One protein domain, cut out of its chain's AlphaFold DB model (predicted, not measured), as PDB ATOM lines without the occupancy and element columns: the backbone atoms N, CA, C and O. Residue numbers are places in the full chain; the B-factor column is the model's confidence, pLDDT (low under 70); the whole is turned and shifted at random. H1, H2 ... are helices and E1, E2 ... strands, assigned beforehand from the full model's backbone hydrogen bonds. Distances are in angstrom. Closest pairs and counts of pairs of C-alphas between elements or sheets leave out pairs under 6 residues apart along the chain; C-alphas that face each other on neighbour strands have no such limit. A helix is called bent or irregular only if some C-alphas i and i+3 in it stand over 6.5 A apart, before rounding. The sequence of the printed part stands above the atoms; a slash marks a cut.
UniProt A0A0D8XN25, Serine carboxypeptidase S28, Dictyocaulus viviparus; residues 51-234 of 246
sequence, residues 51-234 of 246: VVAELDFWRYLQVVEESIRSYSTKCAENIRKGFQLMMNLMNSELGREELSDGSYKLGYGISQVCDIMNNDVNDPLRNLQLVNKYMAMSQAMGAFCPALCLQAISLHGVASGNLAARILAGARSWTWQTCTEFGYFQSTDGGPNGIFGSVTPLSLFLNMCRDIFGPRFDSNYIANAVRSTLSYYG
ATOM      1  N   VAL A  51     184.061 197.904 208.440       83.56
ATOM      2  CA  VAL A  51     184.601 198.705 207.318       83.56
ATOM      3  C   VAL A  51     185.520 199.843 207.773       83.56
ATOM      4  O   VAL A  51     186.175 200.481 206.950       83.56
ATOM      5  N   VAL A  52     185.571 200.111 209.079       86.56
ATOM      6  CA  VAL A  52     186.467 201.091 209.697       86.56
ATOM      7  C   VAL A  52     187.678 200.351 210.231       86.56
ATOM      8  O   VAL A  52     187.552 199.698 211.255       86.56
ATOM      9  N   ALA A  53     188.828 200.494 209.566       87.31
ATOM     10  CA  ALA A  53     190.114 200.049 210.100       87.31
ATOM     11  C   ALA A  53     190.471 200.867 211.351       87.31
ATOM     12  O   ALA A  53     190.561 202.095 211.285       87.31
ATOM     13  N   GLU A  54     190.663 200.195 212.486       88.69
ATOM     14  CA  GLU A  54     190.898 200.824 213.788       88.69
ATOM     15  C   GLU A  54     192.069 200.139 214.488       88.69
ATOM     16  O   GLU A  54     192.084 198.920 214.633       88.69
ATOM     17  N   LEU A  55     193.063 200.921 214.921       90.94
ATOM     18  CA  LEU A  55     194.273 200.382 215.546       90.94
ATOM     19  C   LEU A  55     193.934 199.619 216.828       90.94
ATOM     20  O   LEU A  55     194.376 198.488 217.011       90.94
ATOM     21  N   ASP A  56     193.148 200.258 217.690       89.88
ATOM     22  CA  ASP A  56     192.761 199.747 218.995       89.88
ATOM     23  C   ASP A  56     191.253 199.500 219.036       89.88
ATOM     24  O   ASP A  56     190.454 200.424 219.165       89.88
ATOM     25  N   PHE A  57     190.867 198.234 218.917       86.81
ATOM     26  CA  PHE A  57     189.484 197.800 218.771       86.81
ATOM     27  C   PHE A  57     188.874 197.321 220.096       86.81
ATOM     28  O   PHE A  57     188.140 196.335 220.161       86.81
ATOM     29  N   TRP A  58     189.166 198.042 221.179       86.56
ATOM     30  CA  TRP A  58     188.699 197.739 222.536       86.56
ATOM     31  C   TRP A  58     187.168 197.751 222.688       86.56
ATOM     32  O   TRP A  58     186.610 197.009 223.501       86.56
ATOM     33  N   ARG A  59     186.455 198.554 221.883       84.88
ATOM     34  CA  ARG A  59     184.980 198.663 221.916       84.88
ATOM     35  C   ARG A  59     184.283 197.340 221.630       84.88
ATOM     36  O   ARG A  59     183.191 197.102 222.143       84.88
ATOM     37  N   TYR A  60     184.918 196.463 220.857       81.62
ATOM     38  CA  TYR A  60     184.412 195.118 220.607       81.62
ATOM     39  C   TYR A  60     184.127 194.374 221.920       81.62
ATOM     40  O   TYR A  60     183.046 193.813 222.101       81.62
ATOM     41  N   LEU A  61     185.046 194.451 222.886       80.06
ATOM     42  CA  LEU A  61     184.893 193.778 224.174       80.06
ATOM     43  C   LEU A  61     183.813 194.416 225.058       80.06
ATOM     44  O   LEU A  61     183.244 193.722 225.898       80.06
ATOM     45  N   GLN A  62     183.450 195.683 224.837       84.19
ATOM     46  CA  GLN A  62     182.302 196.283 225.524       84.19
ATOM     47  C   GLN A  62     180.980 195.665 225.085       84.19
ATOM     48  O   GLN A  62     180.140 195.363 225.926       84.19
ATOM     49  N   VAL A  63     180.805 195.435 223.781       82.62
ATOM     50  CA  VAL A  63     179.594 194.794 223.247       82.62
ATOM     51  C   VAL A  63     179.482 193.356 223.763       82.62
ATOM     52  O   VAL A  63     178.391 192.890 224.105       82.62
ATOM     53  N   VAL A  64     180.618 192.658 223.882       79.88
ATOM     54  CA  VAL A  64     180.675 191.327 224.505       79.88
ATOM     55  C   VAL A  64     180.258 191.402 225.975       79.88
ATOM     56  O   VAL A  64     179.412 190.621 226.415       79.88
ATOM     57  N   GLU A  65     180.801 192.350 226.739       79.75
ATOM     58  CA  GLU A  65     180.420 192.563 228.136       79.75
ATOM     59  C   GLU A  65     178.924 192.876 228.287       79.75
ATOM     60  O   GLU A  65     178.255 192.268 229.123       79.75
ATOM     61  N   GLU A  66     178.384 193.782 227.474       83.56
ATOM     62  CA  GLU A  66     176.969 194.161 227.488       83.56
ATOM     63  C   GLU A  66     176.066 192.958 227.182       83.56
ATOM     64  O   GLU A  66     175.073 192.722 227.878       83.56
ATOM     65  N   SER A  67     176.462 192.121 226.221       77.56
ATOM     66  CA  SER A  67     175.757 190.880 225.888       77.56
ATOM     67  C   SER A  67     175.737 189.903 227.068       77.56
ATOM     68  O   SER A  67     174.692 189.341 227.396       77.56
ATOM     69  N   ILE A  68     176.860 189.736 227.771       74.44
ATOM     70  CA  ILE A  68     176.936 188.872 228.958       74.44
ATOM     71  C   ILE A  68     176.080 189.441 230.095       74.44
ATOM     72  O   ILE A  68     175.351 188.700 230.759       74.44
ATOM     73  N   ARG A  69     176.152 190.756 230.326       83.56
ATOM     74  CA  ARG A  69     175.403 191.435 231.390       83.56
ATOM     75  C   ARG A  69     173.900 191.409 231.155       83.56
ATOM     76  O   ARG A  69     173.171 191.220 232.129       83.56
ATOM     77  N   SER A  70     173.452 191.559 229.907       84.25
ATOM     78  CA  SER A  70     172.028 191.491 229.552       84.25
ATOM     79  C   SER A  70     171.427 190.117 229.859       84.25
ATOM     80  O   SER A  70     170.267 190.028 230.255       84.25
ATOM     81  N   TYR A  71     172.234 189.057 229.767       82.44
ATOM     82  CA  TYR A  71     171.826 187.710 230.155       82.44
ATOM     83  C   TYR A  71     171.931 187.465 231.668       82.44
ATOM     84  O   TYR A  71     171.015 186.925 232.288       82.44
ATOM     85  N   SER A  72     173.060 187.820 232.289       83.69
ATOM     86  CA  SER A  72     173.254 187.640 233.728       83.69
ATOM     87  C   SER A  72     174.351 188.537 234.292       83.69
ATOM     88  O   SER A  72     175.548 188.332 234.076       83.69
ATOM     89  N   THR A  73     173.949 189.463 235.159       85.88
ATOM     90  CA  THR A  73     174.874 190.321 235.912       85.88
ATOM     91  C   THR A  73     175.783 189.521 236.849       85.88
ATOM     92  O   THR A  73     176.969 189.825 236.962       85.88
ATOM     93  N   LYS A  74     175.270 188.449 237.472       79.38
ATOM     94  CA  LYS A  74     176.059 187.538 238.320       79.38
ATOM     95  C   LYS A  74     177.127 186.787 237.517       79.38
ATOM     96  O   LYS A  74     178.230 186.590 238.020       79.38
ATOM     97  N   CYS A  75     176.815 186.383 236.283       68.44
ATOM     98  CA  CYS A  75     177.784 185.766 235.376       68.44
ATOM     99  C   CYS A  75     178.917 186.743 235.036       68.44
ATOM    100  O   CYS A  75     180.083 186.428 235.272       68.44
ATOM    101  N   ALA A  76     178.566 187.952 234.582       73.00
ATOM    102  CA  ALA A  76     179.529 189.006 234.264       73.00
ATOM    103  C   ALA A  76     180.462 189.321 235.451       73.00
ATOM    104  O   ALA A  76     181.671 189.462 235.286       73.00
ATOM    105  N   GLU A  77     179.915 189.368 236.666       80.44
ATOM    106  CA  GLU A  77     180.689 189.646 237.877       80.44
ATOM    107  C   GLU A  77     181.640 188.502 238.266       80.44
ATOM    108  O   GLU A  77     182.754 188.744 238.729       80.44
ATOM    109  N   ASN A  78     181.244 187.247 238.053       72.88
ATOM    110  CA  ASN A  78     182.139 186.108 238.262       72.88
ATOM    111  C   ASN A  78     183.280 186.087 237.237       72.88
ATOM    112  O   ASN A  78     184.415 185.796 237.606       72.88
ATOM    113  N   ILE A  79     182.995 186.450 235.981       72.12
ATOM    114  CA  ILE A  79     184.017 186.624 234.940       72.12
ATOM    115  C   ILE A  79     185.020 187.696 235.375       72.12
ATOM    116  O   ILE A  79     186.220 187.430 235.402       72.12
ATOM    117  N   ARG A  80     184.530 188.854 235.839       77.81
ATOM    118  CA  ARG A  80     185.370 189.936 236.373       77.81
ATOM    119  C   ARG A  80     186.305 189.468 237.484       77.81
ATOM    120  O   ARG A  80     187.496 189.774 237.463       77.81
ATOM    121  N   LYS A  81     185.787 188.700 238.446       78.81
ATOM    122  CA  LYS A  81     186.596 188.126 239.534       78.81
ATOM    123  C   LYS A  81     187.649 187.145 239.018       78.81
ATOM    124  O   LYS A  81     188.770 187.165 239.516       78.81
ATOM    125  N   GLY A  82     187.309 186.328 238.022       74.00
ATOM    126  CA  GLY A  82     188.245 185.405 237.377       74.00
ATOM    127  C   GLY A  82     189.422 186.132 236.722       74.00
ATOM    128  O   GLY A  82     190.573 185.826 237.027       74.00
ATOM    129  N   PHE A  83     189.148 187.152 235.900       74.81
ATOM    130  CA  PHE A  83     190.196 187.971 235.277       74.81
ATOM    131  C   PHE A  83     191.050 188.711 236.313       74.81
ATOM    132  O   PHE A  83     192.269 188.786 236.170       74.81
ATOM    133  N   GLN A  84     190.439 189.200 237.395       77.56
ATOM    134  CA  GLN A  84     191.168 189.831 238.495       77.56
ATOM    135  C   GLN A  84     192.114 188.855 239.210       77.56
ATOM    136  O   GLN A  84     193.260 189.207 239.489       77.56
ATOM    137  N   LEU A  85     191.664 187.627 239.475       78.25
ATOM    138  CA  LEU A  85     192.506 186.587 240.066       78.25
ATOM    139  C   LEU A  85     193.675 186.228 239.142       78.25
ATOM    140  O   LEU A  85     194.813 186.163 239.597       78.25
ATOM    141  N   MET A  86     193.406 186.070 237.845       69.12
ATOM    142  CA  MET A  86     194.437 185.789 236.849       69.12
ATOM    143  C   MET A  86     195.501 186.896 236.807       69.12
ATOM    144  O   MET A  86     196.690 186.595 236.861       69.12
ATOM    145  N   MET A  87     195.099 188.173 236.794       75.00
ATOM    146  CA  MET A  87     196.038 189.306 236.866       75.00
ATOM    147  C   MET A  87     196.909 189.265 238.121       75.00
ATOM    148  O   MET A  87     198.115 189.485 238.040       75.00
ATOM    149  N   ASN A  88     196.318 188.953 239.275       81.12
ATOM    150  CA  ASN A  88     197.062 188.866 240.528       81.12
ATOM    151  C   ASN A  88     198.098 187.735 240.501       81.12
ATOM    152  O   ASN A  88     199.233 187.944 240.924       81.12
ATOM    153  N   LEU A  89     197.730 186.565 239.971       76.81
ATOM    154  CA  LEU A  89     198.633 185.419 239.853       76.81
ATOM    155  C   LEU A  89     199.784 185.701 238.878       76.81
ATOM    156  O   LEU A  89     200.935 185.410 239.203       76.81
ATOM    157  N   MET A  90     199.512 186.362 237.745       73.12
ATOM    158  CA  MET A  90     200.535 186.733 236.755       73.12
ATOM    159  C   MET A  90     201.653 187.629 237.321       73.12
ATOM    160  O   MET A  90     202.774 187.606 236.807       73.12
ATOM    161  N   ASN A  91     201.388 188.384 238.391       80.69
ATOM    162  CA  ASN A  91     202.369 189.283 239.009       80.69
ATOM    163  C   ASN A  91     203.431 188.564 239.855       80.69
ATOM    164  O   ASN A  91     204.446 189.170 240.195       80.69
ATOM    165  N   SER A  92     203.243 187.283 240.178       84.56
ATOM    166  CA  SER A  92     204.191 186.499 240.978       84.56
ATOM    167  C   SER A  92     204.764 185.337 240.176       84.56
ATOM    168  O   SER A  92     204.102 184.798 239.296       84.56
ATOM    169  N   GLU A  93     206.003 184.944 240.460       81.56
ATOM    170  CA  GLU A  93     206.633 183.796 239.795       81.56
ATOM    171  C   GLU A  93     205.888 182.494 240.108       81.56
ATOM    172  O   GLU A  93     205.461 181.810 239.183       81.56
ATOM    173  N   LEU A  94     205.588 182.253 241.387       82.25
ATOM    174  CA  LEU A  94     204.774 181.119 241.835       82.25
ATOM    175  C   LEU A  94     203.364 181.122 241.224       82.25
ATOM    176  O   LEU A  94     202.870 180.079 240.819       82.25
ATOM    177  N   GLY A  95     202.715 182.284 241.109       74.19
ATOM    178  CA  GLY A  95     201.395 182.381 240.484       74.19
ATOM    179  C   GLY A  95     201.431 182.164 238.969       74.19
ATOM    180  O   GLY A  95     200.495 181.600 238.412       74.19
ATOM    181  N   ARG A  96     202.517 182.546 238.282       71.44
ATOM    182  CA  ARG A  96     202.728 182.175 236.873       71.44
ATOM    183  C   ARG A  96     202.964 180.680 236.719       71.44
ATOM    184  O   ARG A  96     202.454 180.110 235.759       71.44
ATOM    185  N   GLU A  97     203.691 180.052 237.639       71.94
ATOM    186  CA  GLU A  97     203.841 178.595 237.681       71.94
ATOM    187  C   GLU A  97     202.498 177.908 237.934       71.94
ATOM    188  O   GLU A  97     202.165 176.989 237.204       71.94
ATOM    189  N   GLU A  98     201.671 178.410 238.853       72.00
ATOM    190  CA  GLU A  98     200.314 177.902 239.114       72.00
ATOM    191  C   GLU A  98     199.365 178.093 237.920       72.00
ATOM    192  O   GLU A  98     198.516 177.252 237.651       72.00
ATOM    193  N   LEU A  99     199.504 179.181 237.157       64.94
ATOM    194  CA  LEU A  99     198.767 179.358 235.901       64.94
ATOM    195  C   LEU A  99     199.297 178.441 234.785       64.94
ATOM    196  O   LEU A  99     198.541 178.056 233.892       64.94
ATOM    197  N   SER A 100     200.589 178.109 234.823       58.47
ATOM    198  CA  SER A 100     201.282 177.280 233.827       58.47
ATOM    199  C   SER A 100     201.280 175.784 234.175       58.47
ATOM    200  O   SER A 100     201.663 174.959 233.340       58.47
ATOM    201  N   ASP A 101     200.850 175.424 235.383       59.25
ATOM    202  CA  ASP A 101     200.803 174.070 235.920       59.25
ATOM    203  C   ASP A 101     199.400 173.722 236.443       59.25
ATOM    204  O   ASP A 101     198.661 174.566 236.929       59.25
ATOM    205  N   GLY A 102     198.971 172.468 236.285       53.56
ATOM    206  CA  GLY A 102     197.614 172.029 236.652       53.56
ATOM    207  C   GLY A 102     196.603 171.964 235.494       53.56
ATOM    208  O   GLY A 102     196.963 171.872 234.320       53.56
ATOM    209  N   SER A 103     195.302 171.945 235.813       49.59
ATOM    210  CA  SER A 103     194.199 171.675 234.863       49.59
ATOM    211  C   SER A 103     194.107 172.668 233.695       49.59
ATOM    212  O   SER A 103     193.525 172.345 232.662       49.59
ATOM    213  N   TYR A 104     194.695 173.859 233.847       50.22
ATOM    214  CA  TYR A 104     194.723 174.923 232.838       50.22
ATOM    215  C   TYR A 104     195.809 174.715 231.763       50.22
ATOM    216  O   TYR A 104     195.673 175.221 230.654       50.22
ATOM    217  N   LYS A 105     196.838 173.904 232.057       42.84
ATOM    218  CA  LYS A 105     197.938 173.526 231.146       42.84
ATOM    219  C   LYS A 105     197.526 172.492 230.099       42.84
ATOM    220  O   LYS A 105     198.069 172.457 228.999       42.84
ATOM    221  N   LEU A 106     196.605 171.607 230.479       46.50
ATOM    222  CA  LEU A 106     196.256 170.396 229.731       46.50
ATOM    223  C   LEU A 106     194.832 170.411 229.177       46.50
ATOM    224  O   LEU A 106     194.367 169.373 228.719       46.50
ATOM    225  N   GLY A 107     194.122 171.537 229.197       52.72
ATOM    226  CA  GLY A 107     192.856 171.622 228.473       52.72
ATOM    227  C   GLY A 107     193.063 171.248 226.997       52.72
ATOM    228  O   GLY A 107     193.979 171.754 226.355       52.72
ATOM    229  N   TYR A 108     192.190 170.392 226.464       57.06
ATOM    230  CA  TYR A 108     192.045 170.064 225.035       57.06
ATOM    231  C   TYR A 108     193.033 169.044 224.425       57.06
ATOM    232  O   TYR A 108     193.260 169.056 223.216       57.06
ATOM    233  N   GLY A 109     193.581 168.112 225.216       51.16
ATOM    234  CA  GLY A 109     194.394 166.992 224.719       51.16
ATOM    235  C   GLY A 109     193.595 165.736 224.327       51.16
ATOM    236  O   GLY A 109     192.493 165.495 224.824       51.16
ATOM    237  N   ILE A 110     194.188 164.879 223.478       54.25
ATOM    238  CA  ILE A 110     193.637 163.553 223.110       54.25
ATOM    239  C   ILE A 110     193.380 162.692 224.357       54.25
ATOM    240  O   ILE A 110     192.402 161.957 224.388       54.25
ATOM    241  N   SER A 111     194.203 162.835 225.405       61.16
ATOM    242  CA  SER A 111     194.023 162.121 226.676       61.16
ATOM    243  C   SER A 111     192.645 162.371 227.284       61.16
ATOM    244  O   SER A 111     191.939 161.412 227.562       61.16
ATOM    245  N   GLN A 112     192.200 163.628 227.404       70.31
ATOM    246  CA  GLN A 112     190.885 163.903 227.993       70.31
ATOM    247  C   GLN A 112     189.727 163.509 227.079       70.31
ATOM    248  O   GLN A 112     188.663 163.142 227.563       70.31
ATOM    249  N   VAL A 113     189.914 163.567 225.755       70.56
ATOM    250  CA  VAL A 113     188.917 163.028 224.818       70.56
ATOM    251  C   VAL A 113     188.759 161.524 225.040       70.56
ATOM    252  O   VAL A 113     187.633 161.040 225.106       70.56
ATOM    253  N   CYS A 114     189.865 160.799 225.224       75.50
ATOM    254  CA  CYS A 114     189.844 159.384 225.576       75.50
ATOM    255  C   CYS A 114     189.228 159.143 226.959       75.50
ATOM    256  O   CYS A 114     188.430 158.225 227.086       75.50
ATOM    257  N   ASP A 115     189.505 159.977 227.961       83.50
ATOM    258  CA  ASP A 115     188.899 159.853 229.295       83.50
ATOM    259  C   ASP A 115     187.373 160.054 229.256       83.50
ATOM    260  O   ASP A 115     186.630 159.363 229.950       83.50
ATOM    261  N   ILE A 116     186.882 160.967 228.407       81.62
ATOM    262  CA  ILE A 116     185.442 161.160 228.187       81.62
ATOM    263  C   ILE A 116     184.852 159.974 227.413       81.62
ATOM    264  O   ILE A 116     183.765 159.516 227.748       81.62
ATOM    265  N   MET A 117     185.539 159.472 226.383       83.44
ATOM    266  CA  MET A 117     185.041 158.373 225.547       83.44
ATOM    267  C   MET A 117     185.066 157.010 226.243       83.44
ATOM    268  O   MET A 117     184.152 156.221 226.017       83.44
ATOM    269  N   ASN A 118     186.052 156.769 227.109       90.38
ATOM    270  CA  ASN A 118     186.223 155.541 227.894       90.38
ATOM    271  C   ASN A 118     185.437 155.569 229.215       90.38
ATOM    272  O   ASN A 118     185.683 154.763 230.109       90.38
ATOM    273  N   ASN A 119     184.517 156.522 229.378       86.62
ATOM    274  CA  ASN A 119     183.628 156.536 230.524       86.62
ATOM    275  C   ASN A 119     182.479 155.545 230.303       86.62
ATOM    276  O   ASN A 119     181.471 155.882 229.677       86.62
ATOM    277  N   ASP A 120     182.626 154.350 230.872       89.25
ATOM    278  CA  ASP A 120     181.669 153.244 230.751       89.25
ATOM    279  C   ASP A 120     180.333 153.486 231.485       89.25
ATOM    280  O   ASP A 120     179.401 152.695 231.358       89.25
ATOM    281  N   VAL A 121     180.213 154.573 232.262       91.56
ATOM    282  CA  VAL A 121     178.960 154.957 232.942       91.56
ATOM    283  C   VAL A 121     177.954 155.566 231.961       91.56
ATOM    284  O   VAL A 121     176.746 155.492 232.176       91.56
ATOM    285  N   ASN A 122     178.440 156.192 230.894       85.00
ATOM    286  CA  ASN A 122     177.623 156.872 229.898       85.00
ATOM    287  C   ASN A 122     177.551 156.043 228.615       85.00
ATOM    288  O   ASN A 122     178.530 155.423 228.206       85.00
ATOM    289  N   ASP A 123     176.438 156.147 227.893       86.06
ATOM    290  CA  ASP A 123     176.373 155.590 226.546       86.06
ATOM    291  C   ASP A 123     177.411 156.255 225.621       86.06
ATOM    292  O   ASP A 123     177.632 157.471 225.713       86.06
ATOM    293  N   PRO A 124     177.985 155.528 224.646       75.12
ATOM    294  CA  PRO A 124     178.964 156.087 223.712       75.12
ATOM    295  C   PRO A 124     178.478 157.352 222.983       75.12
ATOM    296  O   PRO A 124     179.258 158.264 222.716       75.12
ATOM    297  N   LEU A 125     177.170 157.456 222.716       64.12
ATOM    298  CA  LEU A 125     176.562 158.655 222.131       64.12
ATOM    299  C   LEU A 125     176.562 159.844 223.105       64.12
ATOM    300  O   LEU A 125     176.770 160.987 222.695       64.12
ATOM    301  N   ARG A 126     176.358 159.589 224.401       75.69
ATOM    302  CA  ARG A 126     176.442 160.607 225.450       75.69
ATOM    303  C   ARG A 126     177.885 161.058 225.660       75.69
ATOM    304  O   ARG A 126     178.117 162.260 225.779       75.69
ATOM    305  N   ASN A 127     178.846 160.140 225.610       73.00
ATOM    306  CA  ASN A 127     180.268 160.482 225.623       73.00
ATOM    307  C   ASN A 127     180.641 161.356 224.426       73.00
ATOM    308  O   ASN A 127     181.266 162.400 224.601       73.00
ATOM    309  N   LEU A 128     180.139 161.034 223.232       66.12
ATOM    310  CA  LEU A 128     180.352 161.859 222.045       66.12
ATOM    311  C   LEU A 128     179.728 163.262 222.175       66.12
ATOM    312  O   LEU A 128     180.331 164.243 221.751       66.12
ATOM    313  N   GLN A 129     178.553 163.400 222.805       65.62
ATOM    314  CA  GLN A 129     177.965 164.713 223.119       65.62
ATOM    315  C   GLN A 129     178.815 165.515 224.111       65.62
ATOM    316  O   GLN A 129     178.917 166.736 223.985       65.62
ATOM    317  N   LEU A 130     179.410 164.852 225.102       71.38
ATOM    318  CA  LEU A 130     180.285 165.488 226.084       71.38
ATOM    319  C   LEU A 130     181.616 165.903 225.458       71.38
ATOM    320  O   LEU A 130     182.059 167.016 225.721       71.38
ATOM    321  N   VAL A 131     182.183 165.091 224.559       65.69
ATOM    322  CA  VAL A 131     183.319 165.486 223.713       65.69
ATOM    323  C   VAL A 131     182.928 166.668 222.833       65.69
ATOM    324  O   VAL A 131     183.648 167.655 222.799       65.69
ATOM    325  N   ASN A 132     181.760 166.643 222.188       56.28
ATOM    326  CA  ASN A 132     181.277 167.775 221.400       56.28
ATOM    327  C   ASN A 132     181.068 169.023 222.253       56.28
ATOM    328  O   ASN A 132     181.326 170.103 221.760       56.28
ATOM    329  N   LYS A 133     180.660 168.920 223.521       63.62
ATOM    330  CA  LYS A 133     180.548 170.066 224.440       63.62
ATOM    331  C   LYS A 133     181.915 170.557 224.924       63.62
ATOM    332  O   LYS A 133     182.122 171.760 225.019       63.62
ATOM    333  N   TYR A 134     182.841 169.643 225.189       67.69
ATOM    334  CA  TYR A 134     184.232 169.915 225.549       67.69
ATOM    335  C   TYR A 134     184.978 170.623 224.405       67.69
ATOM    336  O   TYR A 134     185.636 171.636 224.621       67.69
ATOM    337  N   MET A 135     184.767 170.165 223.170       53.53
ATOM    338  CA  MET A 135     185.292 170.761 221.938       53.53
ATOM    339  C   MET A 135     184.469 171.971 221.466       53.53
ATOM    340  O   MET A 135     184.997 172.865 220.823       53.53
ATOM    341  N   ALA A 136     183.174 172.057 221.776       46.38
ATOM    342  CA  ALA A 136     182.363 173.238 221.474       46.38
ATOM    343  C   ALA A 136     182.584 174.351 222.492       46.38
ATOM    344  O   ALA A 136     182.415 175.501 222.130       46.38
ATOM    345  N   MET A 137     183.037 174.076 223.716       47.78
ATOM    346  CA  MET A 137     183.602 175.123 224.573       47.78
ATOM    347  C   MET A 137     184.870 175.728 223.950       47.78
ATOM    348  O   MET A 137     185.108 176.914 224.147       47.78
ATOM    349  N   SER A 138     185.597 174.984 223.102       45.00
ATOM    350  CA  SER A 138     186.700 175.524 222.291       45.00
ATOM    351  C   SER A 138     186.285 176.124 220.937       45.00
ATOM    352  O   SER A 138     187.112 176.767 220.298       45.00
ATOM    353  N   GLN A 139     185.024 175.976 220.497       39.50
ATOM    354  CA  GLN A 139     184.480 176.655 219.302       39.50
ATOM    355  C   GLN A 139     183.547 177.835 219.634       39.50
ATOM    356  O   GLN A 139     183.528 178.819 218.902       39.50
ATOM    357  N   ALA A 140     182.815 177.782 220.750       33.03
ATOM    358  CA  ALA A 140     182.035 178.890 221.312       33.03
ATOM    359  C   ALA A 140     182.939 179.929 221.995       33.03
ATOM    360  O   ALA A 140     182.560 181.087 222.140       33.03
ATOM    361  N   MET A 141     184.161 179.522 222.341       33.00
ATOM    362  CA  MET A 141     185.324 180.388 222.479       33.00
ATOM    363  C   MET A 141     186.381 179.863 221.512       33.00
ATOM    364  O   MET A 141     187.344 179.236 221.946       33.00
ATOM    365  N   GLY A 142     186.157 180.033 220.202       31.06
ATOM    366  CA  GLY A 142     187.172 179.775 219.182       31.06
ATOM    367  C   GLY A 142     188.503 180.326 219.662       31.06
ATOM    368  O   GLY A 142     188.625 181.537 219.742       31.06
ATOM    369  N   ALA A 143     189.422 179.450 220.075       33.50
ATOM    370  CA  ALA A 143     190.762 179.797 220.533       33.50
ATOM    371  C   ALA A 143     190.852 181.178 221.233       33.50
ATOM    372  O   ALA A 143     191.258 182.164 220.635       33.50
ATOM    373  N   PHE A 144     190.514 181.254 222.520       34.78
ATOM    374  CA  PHE A 144     191.164 182.226 223.412       34.78
ATOM    375  C   PHE A 144     192.514 181.642 223.896       34.78
ATOM    376  O   PHE A 144     192.940 181.842 225.022       34.78
ATOM    377  N   CYS A 145     193.232 180.852 223.094       38.34
ATOM    378  CA  CYS A 145     194.454 181.440 222.562       38.34
ATOM    379  C   CYS A 145     194.130 182.728 221.804       38.34
ATOM    380  O   CYS A 145     193.939 182.636 220.590       38.34
ATOM    381  N   PRO A 146     194.111 183.915 222.472       43.97
ATOM    382  CA  PRO A 146     194.144 185.176 221.732       43.97
ATOM    383  C   PRO A 146     195.201 185.028 220.645       43.97
ATOM    384  O   PRO A 146     196.137 184.249 220.849       43.97
ATOM    385  N   ALA A 147     195.052 185.716 219.510       45.59
ATOM    386  CA  ALA A 147     195.998 185.677 218.389       45.59
ATOM    387  C   ALA A 147     197.460 185.423 218.838       45.59
ATOM    388  O   ALA A 147     198.152 184.596 218.244       45.59
ATOM    389  N   LEU A 148     197.853 186.018 219.975       42.41
ATOM    390  CA  LEU A 148     199.042 185.751 220.784       42.41
ATOM    391  C   LEU A 148     199.539 184.302 220.911       42.41
ATOM    392  O   LEU A 148     200.723 184.054 220.723       42.41
ATOM    393  N   CYS A 149     198.706 183.333 221.280       43.72
ATOM    394  CA  CYS A 149     199.176 181.964 221.514       43.72
ATOM    395  C   CYS A 149     199.340 181.190 220.190       43.72
ATOM    396  O   CYS A 149     200.285 180.415 220.039       43.72
ATOM    397  N   LEU A 150     198.529 181.491 219.168       44.78
ATOM    398  CA  LEU A 150     198.791 181.040 217.792       44.78
ATOM    399  C   LEU A 150     200.084 181.673 217.237       44.78
ATOM    400  O   LEU A 150     200.841 181.014 216.520       44.78
ATOM    401  N   GLN A 151     200.379 182.921 217.612       44.09
ATOM    402  CA  GLN A 151     201.616 183.632 217.276       44.09
ATOM    403  C   GLN A 151     202.837 183.080 218.035       44.09
ATOM    404  O   GLN A 151     203.897 182.922 217.427       44.09
ATOM    405  N   ALA A 152     202.693 182.648 219.290       41.41
ATOM    406  CA  ALA A 152     203.743 181.955 220.042       41.41
ATOM    407  C   ALA A 152     204.090 180.580 219.432       41.41
ATOM    408  O   ALA A 152     205.265 180.243 219.273       41.41
ATOM    409  N   ILE A 153     203.087 179.809 218.985       44.81
ATOM    410  CA  ILE A 153     203.323 178.563 218.231       44.81
ATOM    411  C   ILE A 153     203.982 178.868 216.878       44.81
ATOM    412  O   ILE A 153     204.777 178.070 216.385       44.81
ATOM    413  N   SER A 154     203.710 180.029 216.275       44.81
ATOM    414  CA  SER A 154     204.367 180.434 215.032       44.81
ATOM    415  C   SER A 154     205.869 180.710 215.210       44.81
ATOM    416  O   SER A 154     206.638 180.331 214.332       44.81
ATOM    417  N   LEU A 155     206.299 181.248 216.357       44.72
ATOM    418  CA  LEU A 155     207.717 181.439 216.700       44.72
ATOM    419  C   LEU A 155     208.458 180.103 216.892       44.72
ATOM    420  O   LEU A 155     209.563 179.934 216.383       44.72
ATOM    421  N   HIS A 156     207.840 179.114 217.548       41.59
ATOM    422  CA  HIS A 156     208.462 177.798 217.775       41.59
ATOM    423  C   HIS A 156     208.302 176.807 216.604       41.59
ATOM    424  O   HIS A 156     209.143 175.931 216.395       41.59
ATOM    425  N   GLY A 157     207.236 176.926 215.812       41.69
ATOM    426  CA  GLY A 157     206.916 176.010 214.714       41.69
ATOM    427  C   GLY A 157     207.766 176.209 213.455       41.69
ATOM    428  O   GLY A 157     207.934 175.265 212.683       41.69
ATOM    429  N   VAL A 158     208.339 177.403 213.255       43.44
ATOM    430  CA  VAL A 158     209.207 177.717 212.102       43.44
ATOM    431  C   VAL A 158     210.504 176.900 212.128       43.44
ATOM    432  O   VAL A 158     211.013 176.538 211.072       43.44
ATOM    433  N   ALA A 159     210.987 176.512 213.311       43.25
ATOM    434  CA  ALA A 159     212.198 175.706 213.446       43.25
ATOM    435  C   ALA A 159     212.005 174.209 213.117       43.25
ATOM    436  O   ALA A 159     212.995 173.507 212.933       43.25
ATOM    437  N   SER A 160     210.764 173.696 213.049       43.53
ATOM    438  CA  SER A 160     210.504 172.240 213.032       43.53
ATOM    439  C   SER A 160     209.863 171.682 211.755       43.53
ATOM    440  O   SER A 160     209.752 170.465 211.626       43.53
ATOM    441  N   GLY A 161     209.425 172.522 210.806       46.75
ATOM    442  CA  GLY A 161     208.837 172.054 209.535       46.75
ATOM    443  C   GLY A 161     207.535 171.243 209.676       46.75
ATOM    444  O   GLY A 161     207.151 170.518 208.760       46.75
ATOM    445  N   ASN A 162     206.852 171.335 210.820       50.97
ATOM    446  CA  ASN A 162     205.758 170.434 211.181       50.97
ATOM    447  C   ASN A 162     204.396 170.845 210.564       50.97
ATOM    448  O   ASN A 162     204.141 172.020 210.304       50.97
ATOM    449  N   LEU A 163     203.479 169.886 210.377       47.88
ATOM    450  CA  LEU A 163     202.125 170.047 209.807       47.88
ATOM    451  C   LEU A 163     201.292 171.146 210.502       47.88
ATOM    452  O   LEU A 163     200.535 171.862 209.844       47.88
ATOM    453  N   ALA A 164     201.503 171.349 211.806       49.06
ATOM    454  CA  ALA A 164     200.922 172.454 212.568       49.06
ATOM    455  C   ALA A 164     201.295 173.832 211.984       49.06
ATOM    456  O   ALA A 164     200.447 174.712 211.881       49.06
ATOM    457  N   ALA A 165     202.523 174.014 211.489       48.84
ATOM    458  CA  ALA A 165     202.959 175.268 210.880       48.84
ATOM    459  C   ALA A 165     202.228 175.587 209.562       48.84
ATOM    460  O   ALA A 165     202.111 176.766 209.214       48.84
ATOM    461  N   ARG A 166     201.715 174.571 208.845       48.72
ATOM    462  CA  ARG A 166     200.903 174.745 207.625       48.72
ATOM    463  C   ARG A 166     199.459 175.129 207.952       48.72
ATOM    464  O   ARG A 166     198.917 176.005 207.290       48.72
ATOM    465  N   ILE A 167     198.873 174.539 208.996       47.97
ATOM    466  CA  ILE A 167     197.535 174.908 209.500       47.97
ATOM    467  C   ILE A 167     197.533 176.355 210.026       47.97
ATOM    468  O   ILE A 167     196.572 177.092 209.838       47.97
ATOM    469  N   LEU A 168     198.654 176.808 210.591       53.00
ATOM    470  CA  LEU A 168     198.826 178.161 211.131       53.00
ATOM    471  C   LEU A 168     199.195 179.230 210.086       53.00
ATOM    472  O   LEU A 168     199.408 180.387 210.449       53.00
ATOM    473  N   ALA A 169     199.281 178.881 208.797       58.59
ATOM    474  CA  ALA A 169     199.615 179.845 207.746       58.59
ATOM    475  C   ALA A 169     198.596 180.996 207.679       58.59
ATOM    476  O   ALA A 169     199.000 182.155 207.622       58.59
ATOM    477  N   GLY A 170     197.297 180.691 207.796       64.50
ATOM    478  CA  GLY A 170     196.239 181.707 207.815       64.50
ATOM    479  C   GLY A 170     196.361 182.678 208.993       64.50
ATOM    480  O   GLY A 170     196.182 183.880 208.816       64.50
ATOM    481  N   ALA A 171     196.761 182.189 210.171       66.25
ATOM    482  CA  ALA A 171     196.964 183.028 211.352       66.25
ATOM    483  C   ALA A 171     198.150 183.992 211.182       66.25
ATOM    484  O   ALA A 171     198.044 185.164 211.541       66.25
ATOM    485  N   ARG A 172     199.261 183.543 210.575       71.06
ATOM    486  CA  ARG A 172     200.393 184.429 210.245       71.06
ATOM    487  C   ARG A 172     200.020 185.468 209.189       71.06
ATOM    488  O   ARG A 172     200.366 186.633 209.348       71.06
ATOM    489  N   SER A 173     199.294 185.069 208.144       77.75
ATOM    490  CA  SER A 173     198.814 185.993 207.107       77.75
ATOM    491  C   SER A 173     197.843 187.035 207.658       77.75
ATOM    492  O   SER A 173     197.877 188.185 207.227       77.75
ATOM    493  N   TRP A 174     196.995 186.655 208.615       77.69
ATOM    494  CA  TRP A 174     196.122 187.599 209.307       77.69
ATOM    495  C   TRP A 174     196.919 188.548 210.201       77.69
ATOM    496  O   TRP A 174     196.780 189.758 210.088       77.69
ATOM    497  N   THR A 175     197.843 188.004 210.997       80.00
ATOM    498  CA  THR A 175     198.754 188.791 211.842       80.00
ATOM    499  C   THR A 175     199.495 189.848 211.027       80.00
ATOM    500  O   THR A 175     199.566 191.007 211.425       80.00
ATOM    501  N   TRP A 176     200.005 189.468 209.854       84.69
ATOM    502  CA  TRP A 176     200.634 190.404 208.931       84.69
ATOM    503  C   TRP A 176     199.677 191.534 208.541       84.69
ATOM    504  O   TRP A 176     199.987 192.688 208.808       84.69
ATOM    505  N   GLN A 177     198.485 191.212 208.025       88.19
ATOM    506  CA  GLN A 177     197.479 192.212 207.638       88.19
ATOM    507  C   GLN A 177     197.099 193.153 208.793       88.19
ATOM    508  O   GLN A 177     197.003 194.364 208.598       88.19
ATOM    509  N   THR A 178     196.957 192.640 210.017       88.00
ATOM    510  CA  THR A 178     196.682 193.479 211.196       88.00
ATOM    511  C   THR A 178     197.846 194.414 211.534       88.00
ATOM    512  O   THR A 178     197.624 195.581 211.846       88.00
ATOM    513  N   CYS A 179     199.096 193.951 211.398       90.50
ATOM    514  CA  CYS A 179     200.292 194.751 211.669       90.50
ATOM    515  C   CYS A 179     200.658 195.715 210.524       90.50
ATOM    516  O   CYS A 179     201.440 196.638 210.740       90.50
ATOM    517  N   THR A 180     200.150 195.517 209.302       93.31
ATOM    518  CA  THR A 180     200.543 196.330 208.136       93.31
ATOM    519  C   THR A 180     199.425 197.134 207.503       93.31
ATOM    520  O   THR A 180     199.732 198.012 206.702       93.31
ATOM    521  N   GLU A 181     198.158 196.853 207.816       91.94
ATOM    522  CA  GLU A 181     197.022 197.496 207.147       91.94
ATOM    523  C   GLU A 181     195.853 197.801 208.084       91.94
ATOM    524  O   GLU A 181     195.392 198.941 208.104       91.94
ATOM    525  N   PHE A 182     195.339 196.823 208.830       90.06
ATOM    526  CA  PHE A 182     194.002 196.955 209.430       90.06
ATOM    527  C   PHE A 182     193.989 197.399 210.887       90.06
ATOM    528  O   PHE A 182     193.064 198.095 211.302       90.06
ATOM    529  N   GLY A 183     195.001 197.018 211.667       85.81
ATOM    530  CA  GLY A 183     194.867 197.035 213.118       85.81
ATOM    531  C   GLY A 183     193.904 195.932 213.552       85.81
ATOM    532  O   GLY A 183     194.129 194.771 213.232       85.81
ATOM    533  N   TYR A 184     192.832 196.293 214.248       87.94
ATOM    534  CA  TYR A 184     191.871 195.392 214.896       87.94
ATOM    535  C   TYR A 184     192.411 194.676 216.130       87.94
ATOM    536  O   TYR A 184     191.998 193.565 216.462       87.94
ATOM    537  N   PHE A 185     193.309 195.330 216.867       86.94
ATOM    538  CA  PHE A 185     193.773 194.784 218.133       86.94
ATOM    539  C   PHE A 185     192.677 194.907 219.188       86.94
ATOM    540  O   PHE A 185     192.352 196.000 219.638       86.94
ATOM    541  N   GLN A 186     192.103 193.770 219.580       84.69
ATOM    542  CA  GLN A 186     191.071 193.681 220.615       84.69
ATOM    543  C   GLN A 186     191.717 193.848 222.001       84.69
ATOM    544  O   GLN A 186     191.929 192.876 222.733       84.69
ATOM    545  N   SER A 187     192.107 195.083 222.324       84.38
ATOM    546  CA  SER A 187     192.716 195.411 223.608       84.38
ATOM    547  C   SER A 187     191.667 195.476 224.718       84.38
ATOM    548  O   SER A 187     190.481 195.712 224.483       84.38
ATOM    549  N   THR A 188     192.112 195.247 225.948       80.44
ATOM    550  CA  THR A 188     191.271 195.377 227.147       80.44
ATOM    551  C   THR A 188     191.534 196.674 227.918       80.44
ATOM    552  O   THR A 188     190.747 197.026 228.791       80.44
ATOM    553  N   ASP A 189     192.601 197.408 227.581       82.38
ATOM    554  CA  ASP A 189     193.060 198.620 228.274       82.38
ATOM    555  C   ASP A 189     192.723 199.939 227.553       82.38
ATOM    556  O   ASP A 189     192.913 201.006 228.132       82.38
ATOM    557  N   GLY A 190     192.188 199.891 226.326       67.31
ATOM    558  CA  GLY A 190     191.820 201.081 225.543       67.31
ATOM    559  C   GLY A 190     190.541 201.819 225.986       67.31
ATOM    560  O   GLY A 190     190.236 202.889 225.456       67.31
ATOM    561  N   GLY A 191     189.776 201.279 226.946       72.25
ATOM    562  CA  GLY A 191     188.438 201.759 227.333       72.25
ATOM    563  C   GLY A 191     188.187 201.885 228.844       72.25
ATOM    564  O   GLY A 191     189.108 201.720 229.644       72.25
ATOM    565  N   PRO A 192     186.937 202.157 229.288       67.56
ATOM    566  CA  PRO A 192     186.583 202.044 230.698       67.56
ATOM    567  C   PRO A 192     186.738 200.573 231.088       67.56
ATOM    568  O   PRO A 192     185.979 199.736 230.605       67.56
ATOM    569  N   ASN A 193     187.757 200.274 231.898       67.44
ATOM    570  CA  ASN A 193     188.134 198.922 232.322       67.44
ATOM    571  C   ASN A 193     186.897 198.039 232.572       67.44
ATOM    572  O   ASN A 193     186.162 198.245 233.543       67.44
ATOM    573  N   GLY A 194     186.663 197.092 231.661       76.50
ATOM    574  CA  GLY A 194     185.483 196.230 231.650       76.50
ATOM    575  C   GLY A 194     185.625 195.003 232.549       76.50
ATOM    576  O   GLY A 194     186.581 194.866 233.319       76.50
ATOM    577  N   ILE A 195     184.713 194.037 232.412       76.56
ATOM    578  CA  ILE A 195     184.801 192.750 233.134       76.56
ATOM    579  C   ILE A 195     186.055 191.935 232.789       76.56
ATOM    580  O   ILE A 195     186.365 190.973 233.481       76.56
ATOM    581  N   PHE A 196     186.778 192.304 231.737       78.81
ATOM    582  CA  PHE A 196     187.988 191.619 231.289       78.81
ATOM    583  C   PHE A 196     189.277 192.172 231.932       78.81
ATOM    584  O   PHE A 196     190.327 191.546 231.821       78.81
ATOM    585  N   GLY A 197     189.216 193.295 232.660       79.75
ATOM    586  CA  GLY A 197     190.402 193.927 233.255       79.75
ATOM    587  C   GLY A 197     191.338 194.531 232.202       79.75
ATOM    588  O   GLY A 197     190.856 194.997 231.182       79.75
ATOM    589  N   SER A 198     192.652 194.518 232.444       80.88
ATOM    590  CA  SER A 198     193.682 195.047 231.519       80.88
ATOM    591  C   SER A 198     194.698 193.964 231.127       80.88
ATOM    592  O   SER A 198     195.902 194.198 231.057       80.88
ATOM    593  N   VAL A 199     194.216 192.732 230.949       72.06
ATOM    594  CA  VAL A 199     195.046 191.531 230.730       72.06
ATOM    595  C   VAL A 199     195.712 191.469 229.361       72.06
ATOM    596  O   VAL A 199     196.739 190.816 229.200       72.06
ATOM    597  N   THR A 200     195.128 192.131 228.370       78.19
ATOM    598  CA  THR A 200     195.601 192.173 226.984       78.19
ATOM    599  C   THR A 200     195.731 193.627 226.549       78.19
ATOM    600  O   THR A 200     194.846 194.143 225.860       78.19
ATOM    601  N   PRO A 201     196.801 194.315 226.983       84.44
ATOM    602  CA  PRO A 201     196.995 195.706 226.635       84.44
ATOM    603  C   PRO A 201     197.350 195.876 225.155       84.44
ATOM    604  O   PRO A 201     197.961 194.986 224.561       84.44
ATOM    605  N   LEU A 202     197.050 197.029 224.557       88.19
ATOM    606  CA  LEU A 202     197.411 197.317 223.160       88.19
ATOM    607  C   LEU A 202     198.917 197.125 222.898       88.19
ATOM    608  O   LEU A 202     199.323 196.599 221.860       88.19
ATOM    609  N   SER A 203     199.754 197.508 223.865       88.62
ATOM    610  CA  SER A 203     201.216 197.380 223.794       88.62
ATOM    611  C   SER A 203     201.688 195.943 223.566       88.62
ATOM    612  O   SER A 203     202.694 195.735 222.890       88.62
ATOM    613  N   LEU A 204     200.939 194.953 224.059       84.12
ATOM    614  CA  LEU A 204     201.209 193.539 223.828       84.12
ATOM    615  C   LEU A 204     201.188 193.215 222.331       84.12
ATOM    616  O   LEU A 204     202.102 192.564 221.826       84.12
ATOM    617  N   PHE A 205     200.182 193.718 221.614       85.62
ATOM    618  CA  PHE A 205     200.035 193.483 220.182       85.62
ATOM    619  C   PHE A 205     201.098 194.208 219.358       85.62
ATOM    620  O   PHE A 205     201.669 193.633 218.432       85.62
ATOM    621  N   LEU A 206     201.413 195.450 219.726       89.88
ATOM    622  CA  LEU A 206     202.427 196.251 219.039       89.88
ATOM    623  C   LEU A 206     203.829 195.648 219.204       89.88
ATOM    624  O   LEU A 206     204.571 195.530 218.228       89.88
ATOM    625  N   ASN A 207     204.176 195.209 220.417       85.69
ATOM    626  CA  ASN A 207     205.445 194.530 220.679       85.69
ATOM    627  C   ASN A 207     205.542 193.223 219.898       85.69
ATOM    628  O   ASN A 207     206.559 192.938 219.284       85.69
ATOM    629  N   MET A 208     204.452 192.472 219.828       83.44
ATOM    630  CA  MET A 208     204.408 191.237 219.065       83.44
ATOM    631  C   MET A 208     204.570 191.447 217.552       83.44
ATOM    632  O   MET A 208     205.304 190.694 216.918       83.44
ATOM    633  N   CYS A 209     203.949 192.474 216.962       86.50
ATOM    634  CA  CYS A 209     204.197 192.840 215.561       86.50
ATOM    635  C   CYS A 209     205.688 193.121 215.315       86.50
ATOM    636  O   CYS A 209     206.265 192.636 214.337       86.50
ATOM    637  N   ARG A 210     206.315 193.865 216.234       89.38
ATOM    638  CA  ARG A 210     207.739 194.203 216.197       89.38
ATOM    639  C   ARG A 210     208.638 192.973 216.348       89.38
ATOM    640  O   ARG A 210     209.630 192.855 215.634       89.38
ATOM    641  N   ASP A 211     208.296 192.059 217.246       81.44
ATOM    642  CA  ASP A 211     209.099 190.868 217.534       81.44
ATOM    643  C   ASP A 211     209.009 189.830 216.403       81.44
ATOM    644  O   ASP A 211     210.001 189.176 216.083       81.44
ATOM    645  N   ILE A 212     207.845 189.705 215.756       77.94
ATOM    646  CA  ILE A 212     207.616 188.731 214.676       77.94
ATOM    647  C   ILE A 212     208.146 189.236 213.330       77.94
ATOM    648  O   ILE A 212     208.804 188.487 212.607       77.94
ATOM    649  N   PHE A 213     207.837 190.482 212.956       85.56
ATOM    650  CA  PHE A 213     208.141 191.016 211.620       85.56
ATOM    651  C   PHE A 213     209.353 191.949 211.593       85.56
ATOM    652  O   PHE A 213     209.835 192.316 210.519       85.56
ATOM    653  N   GLY A 214     209.878 192.303 212.762       87.50
ATOM    654  CA  GLY A 214     211.095 193.081 212.925       87.50
ATOM    655  C   GLY A 214     210.861 194.505 213.440       87.50
ATOM    656  O   GLY A 214     209.739 195.019 213.464       87.50
ATOM    657  N   PRO A 215     211.949 195.205 213.806       93.44
ATOM    658  CA  PRO A 215     211.902 196.453 214.567       93.44
ATOM    659  C   PRO A 215     211.214 197.623 213.852       93.44
ATOM    660  O   PRO A 215     210.852 198.592 214.509       93.44
ATOM    661  N   ARG A 216     211.042 197.546 212.525       93.88
ATOM    662  CA  ARG A 216     210.356 198.560 211.710       93.88
ATOM    663  C   ARG A 216     208.844 198.601 211.959       93.88
ATOM    664  O   ARG A 216     208.237 199.643 211.738       93.88
ATOM    665  N   PHE A 217     208.240 197.490 212.378       92.81
ATOM    666  CA  PHE A 217     206.799 197.385 212.626       92.81
ATOM    667  C   PHE A 217     206.468 197.875 214.039       92.81
ATOM    668  O   PHE A 217     205.971 197.127 214.875       92.81
ATOM    669  N   ASP A 218     206.824 199.129 214.317       93.12
ATOM    670  CA  ASP A 218     206.569 199.791 215.592       93.12
ATOM    671  C   ASP A 218     205.174 200.435 215.645       93.12
ATOM    672  O   ASP A 218     204.418 200.452 214.670       93.12
ATOM    673  N   SER A 219     204.821 200.992 216.804       93.56
ATOM    674  CA  SER A 219     203.523 201.637 217.020       93.56
ATOM    675  C   SER A 219     203.219 202.751 216.012       93.56
ATOM    676  O   SER A 219     202.071 202.894 215.587       93.56
ATOM    677  N   ASN A 220     204.231 203.511 215.588       95.69
ATOM    678  CA  ASN A 220     204.076 204.608 214.635       95.69
ATOM    679  C   ASN A 220     203.809 204.087 213.225       95.69
ATOM    680  O   ASN A 220     202.914 204.587 212.542       95.69
ATOM    681  N   TYR A 221     204.572 203.084 212.786       96.31
ATOM    682  CA  TYR A 221     204.365 202.436 211.500       96.31
ATOM    683  C   TYR A 221     202.946 201.879 211.409       96.31
ATOM    684  O   TYR A 221     202.232 202.197 210.458       96.31
ATOM    685  N   ILE A 222     202.519 201.119 212.420       95.19
ATOM    686  CA  ILE A 222     201.215 200.454 212.412       95.19
ATOM    687  C   ILE A 222     200.087 201.499 212.435       95.19
ATOM    688  O   ILE A 222     199.171 201.433 211.619       95.19
ATOM    689  N   ALA A 223     200.176 202.533 213.279       95.38
ATOM    690  CA  ALA A 223     199.183 203.610 213.302       95.38
ATOM    691  C   ALA A 223     199.074 204.353 211.955       95.38
ATOM    692  O   ALA A 223     197.978 204.721 211.523       95.38
ATOM    693  N   ASN A 224     200.201 204.571 211.272       96.31
ATOM    694  CA  ASN A 224     200.223 205.199 209.951       96.31
ATOM    695  C   ASN A 224     199.643 204.286 208.867       96.31
ATOM    696  O   ASN A 224     198.899 204.766 208.013       96.31
ATOM    697  N   ALA A 225     199.945 202.990 208.923       95.75
ATOM    698  CA  ALA A 225     199.360 201.978 208.056       95.75
ATOM    699  C   ALA A 225     197.830 201.939 208.184       95.75
ATOM    700  O   ALA A 225     197.135 202.100 207.184       95.75
ATOM    701  N   VAL A 226     197.308 201.857 209.412       94.44
ATOM    702  CA  VAL A 226     195.859 201.882 209.680       94.44
ATOM    703  C   VAL A 226     195.213 203.152 209.132       94.44
ATOM    704  O   VAL A 226     194.191 203.092 208.449       94.44
ATOM    705  N   ARG A 227     195.833 204.318 209.351       94.06
ATOM    706  CA  ARG A 227     195.334 205.588 208.801       94.06
ATOM    707  C   ARG A 227     195.340 205.599 207.271       94.06
ATOM    708  O   ARG A 227     194.416 206.135 206.663       94.06
ATOM    709  N   SER A 228     196.367 205.019 206.650       94.12
ATOM    710  CA  SER A 228     196.462 204.891 205.194       94.12
ATOM    711  C   SER A 228     195.333 204.021 204.643       94.12
ATOM    712  O   SER A 228     194.665 204.421 203.693       94.12
ATOM    713  N   THR A 229     195.066 202.878 205.274       92.19
ATOM    714  CA  THR A 229     193.946 201.992 204.935       92.19
ATOM    715  C   THR A 229     192.607 202.707 205.065       92.19
ATOM    716  O   THR A 229     191.797 202.682 204.138       92.19
ATOM    717  N   LEU A 230     192.384 203.398 206.187       90.25
ATOM    718  CA  LEU A 230     191.149 204.138 206.429       90.25
ATOM    719  C   LEU A 230     190.938 205.243 205.383       90.25
ATOM    720  O   LEU A 230     189.837 205.387 204.866       90.25
ATOM    721  N   SER A 231     191.996 205.973 205.019       90.44
ATOM    722  CA  SER A 231     191.960 206.981 203.949       90.44
ATOM    723  C   SER A 231     191.684 206.359 202.576       90.44
ATOM    724  O   SER A 231     190.920 206.897 201.776       90.44
ATOM    725  N   TYR A 232     192.265 205.189 202.301       91.06
ATOM    726  CA  TYR A 232     192.114 204.510 201.020       91.06
ATOM    727  C   TYR A 232     190.703 203.946 200.805       91.06
ATOM    728  O   TYR A 232     190.177 204.031 199.688       91.06
ATOM    729  N   TYR A 233     190.088 203.375 201.845       88.62
ATOM    730  CA  TYR A 233     188.760 202.757 201.765       88.62
ATOM    731  C   TYR A 233     187.614 203.660 202.238       88.62
ATOM    732  O   TYR A 233     186.463 203.389 201.910       88.62
ATOM    733  N   GLY A 234     187.905 204.756 202.938       86.12
ATOM    734  CA  GLY A 234     186.927 205.764 203.357       86.12
ATOM    735  C   GLY A 234     186.212 205.473 204.681       86.12
ATOM    736  O   GLY A 234     185.472 206.326 205.164       86.12
TER     737      GLY A 234
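Overview. This is residues 51 to 234 of the 246 residues of the protein "Serine carboxypeptidase S28" of Dictyocaulus viviparus (UniProt A0A0D8XN25). This is an open, branched assembly of helices: H8, H9 and H10 gather round a tiny sheet of E1 and E2, with H6 and H7 beyond them. H1, H2 and H3 follow one another as one arm, and the helical hairpin of H4 and H5 makes another; neither arm touches a helix of the cluster. The printed part has 184 residues with ten named helices and two named strands, in the order E1, H1 to H8, E2, H9, H10; the sheet is parallel and the class is mostly helix. The whole is only just loose, close to compact, with a radius of gyration of the C-alphas of 19.3 A and spans of 60 by 46 by 38 A.

Arrangement. Start at E1, residues 54 to 56, whose parallel neighbour is E2, residues 183 to 185; N 184 and O 54, 2.8 A apart, are within hydrogen-bond range. Between them run eight helices, a strand-helix-strand unit: two parallel neighbour strands with helices between. H1, residues 59 to 71, touches H2, residues 73 to 90, at a steep tilt of 48 degrees, closest at the C-alphas of Arg 69 and Ala 76, 5.6 A. H2 touches H3, residues 93 to 100, closest at the C-alphas of Leu 89 and Gly 95, 4.2 A. H4, residues 110 to 117, and H5, residues 124 to 140, form a hairpin, closest at the C-alphas of Met 117 and Asn 127, 5.2 A. H5 is apart from H6, residues 147 to 157, which only just touches H7, residues 163 to 167, with 3 pairs of C-alphas within 8 A. H8, residues 169 to 182, is irregular, with C-alphas 179 and 182 7.0 A apart; it touches H6, H9, residues 202 to 213, and H10, residues 219 to 233. H8 and H10 are about perpendicular at 83 degrees, closest at the C-alphas of Glu 181 and Ala 225, 5.1 A. Every O i to N i+4 pair is within hydrogen-bond range in the helices other than H5, 12 of 13, and H8, 9 of 10.

Along the chain. Find C-alpha 54 at (190.898, 200.824, 213.788), where E1 begins. H2 runs 25.9 A from C-alpha 73 at (174.874, 190.321, 235.912); H5 runs 23.1 A, with a kink of 26 degrees near residue 134. H10 runs 21.3 A to C-alpha 233 at (188.760, 202.757, 201.765).

Size, cuts and confidence. The C-alphas farthest apart, Val 121 and Ser 231, are 61.0 A apart. The printed part has no cut; the link from E2 to H9 is long. The mean pLDDT of the printed part is 72.5, and residues 131 to 171 are among those under 70.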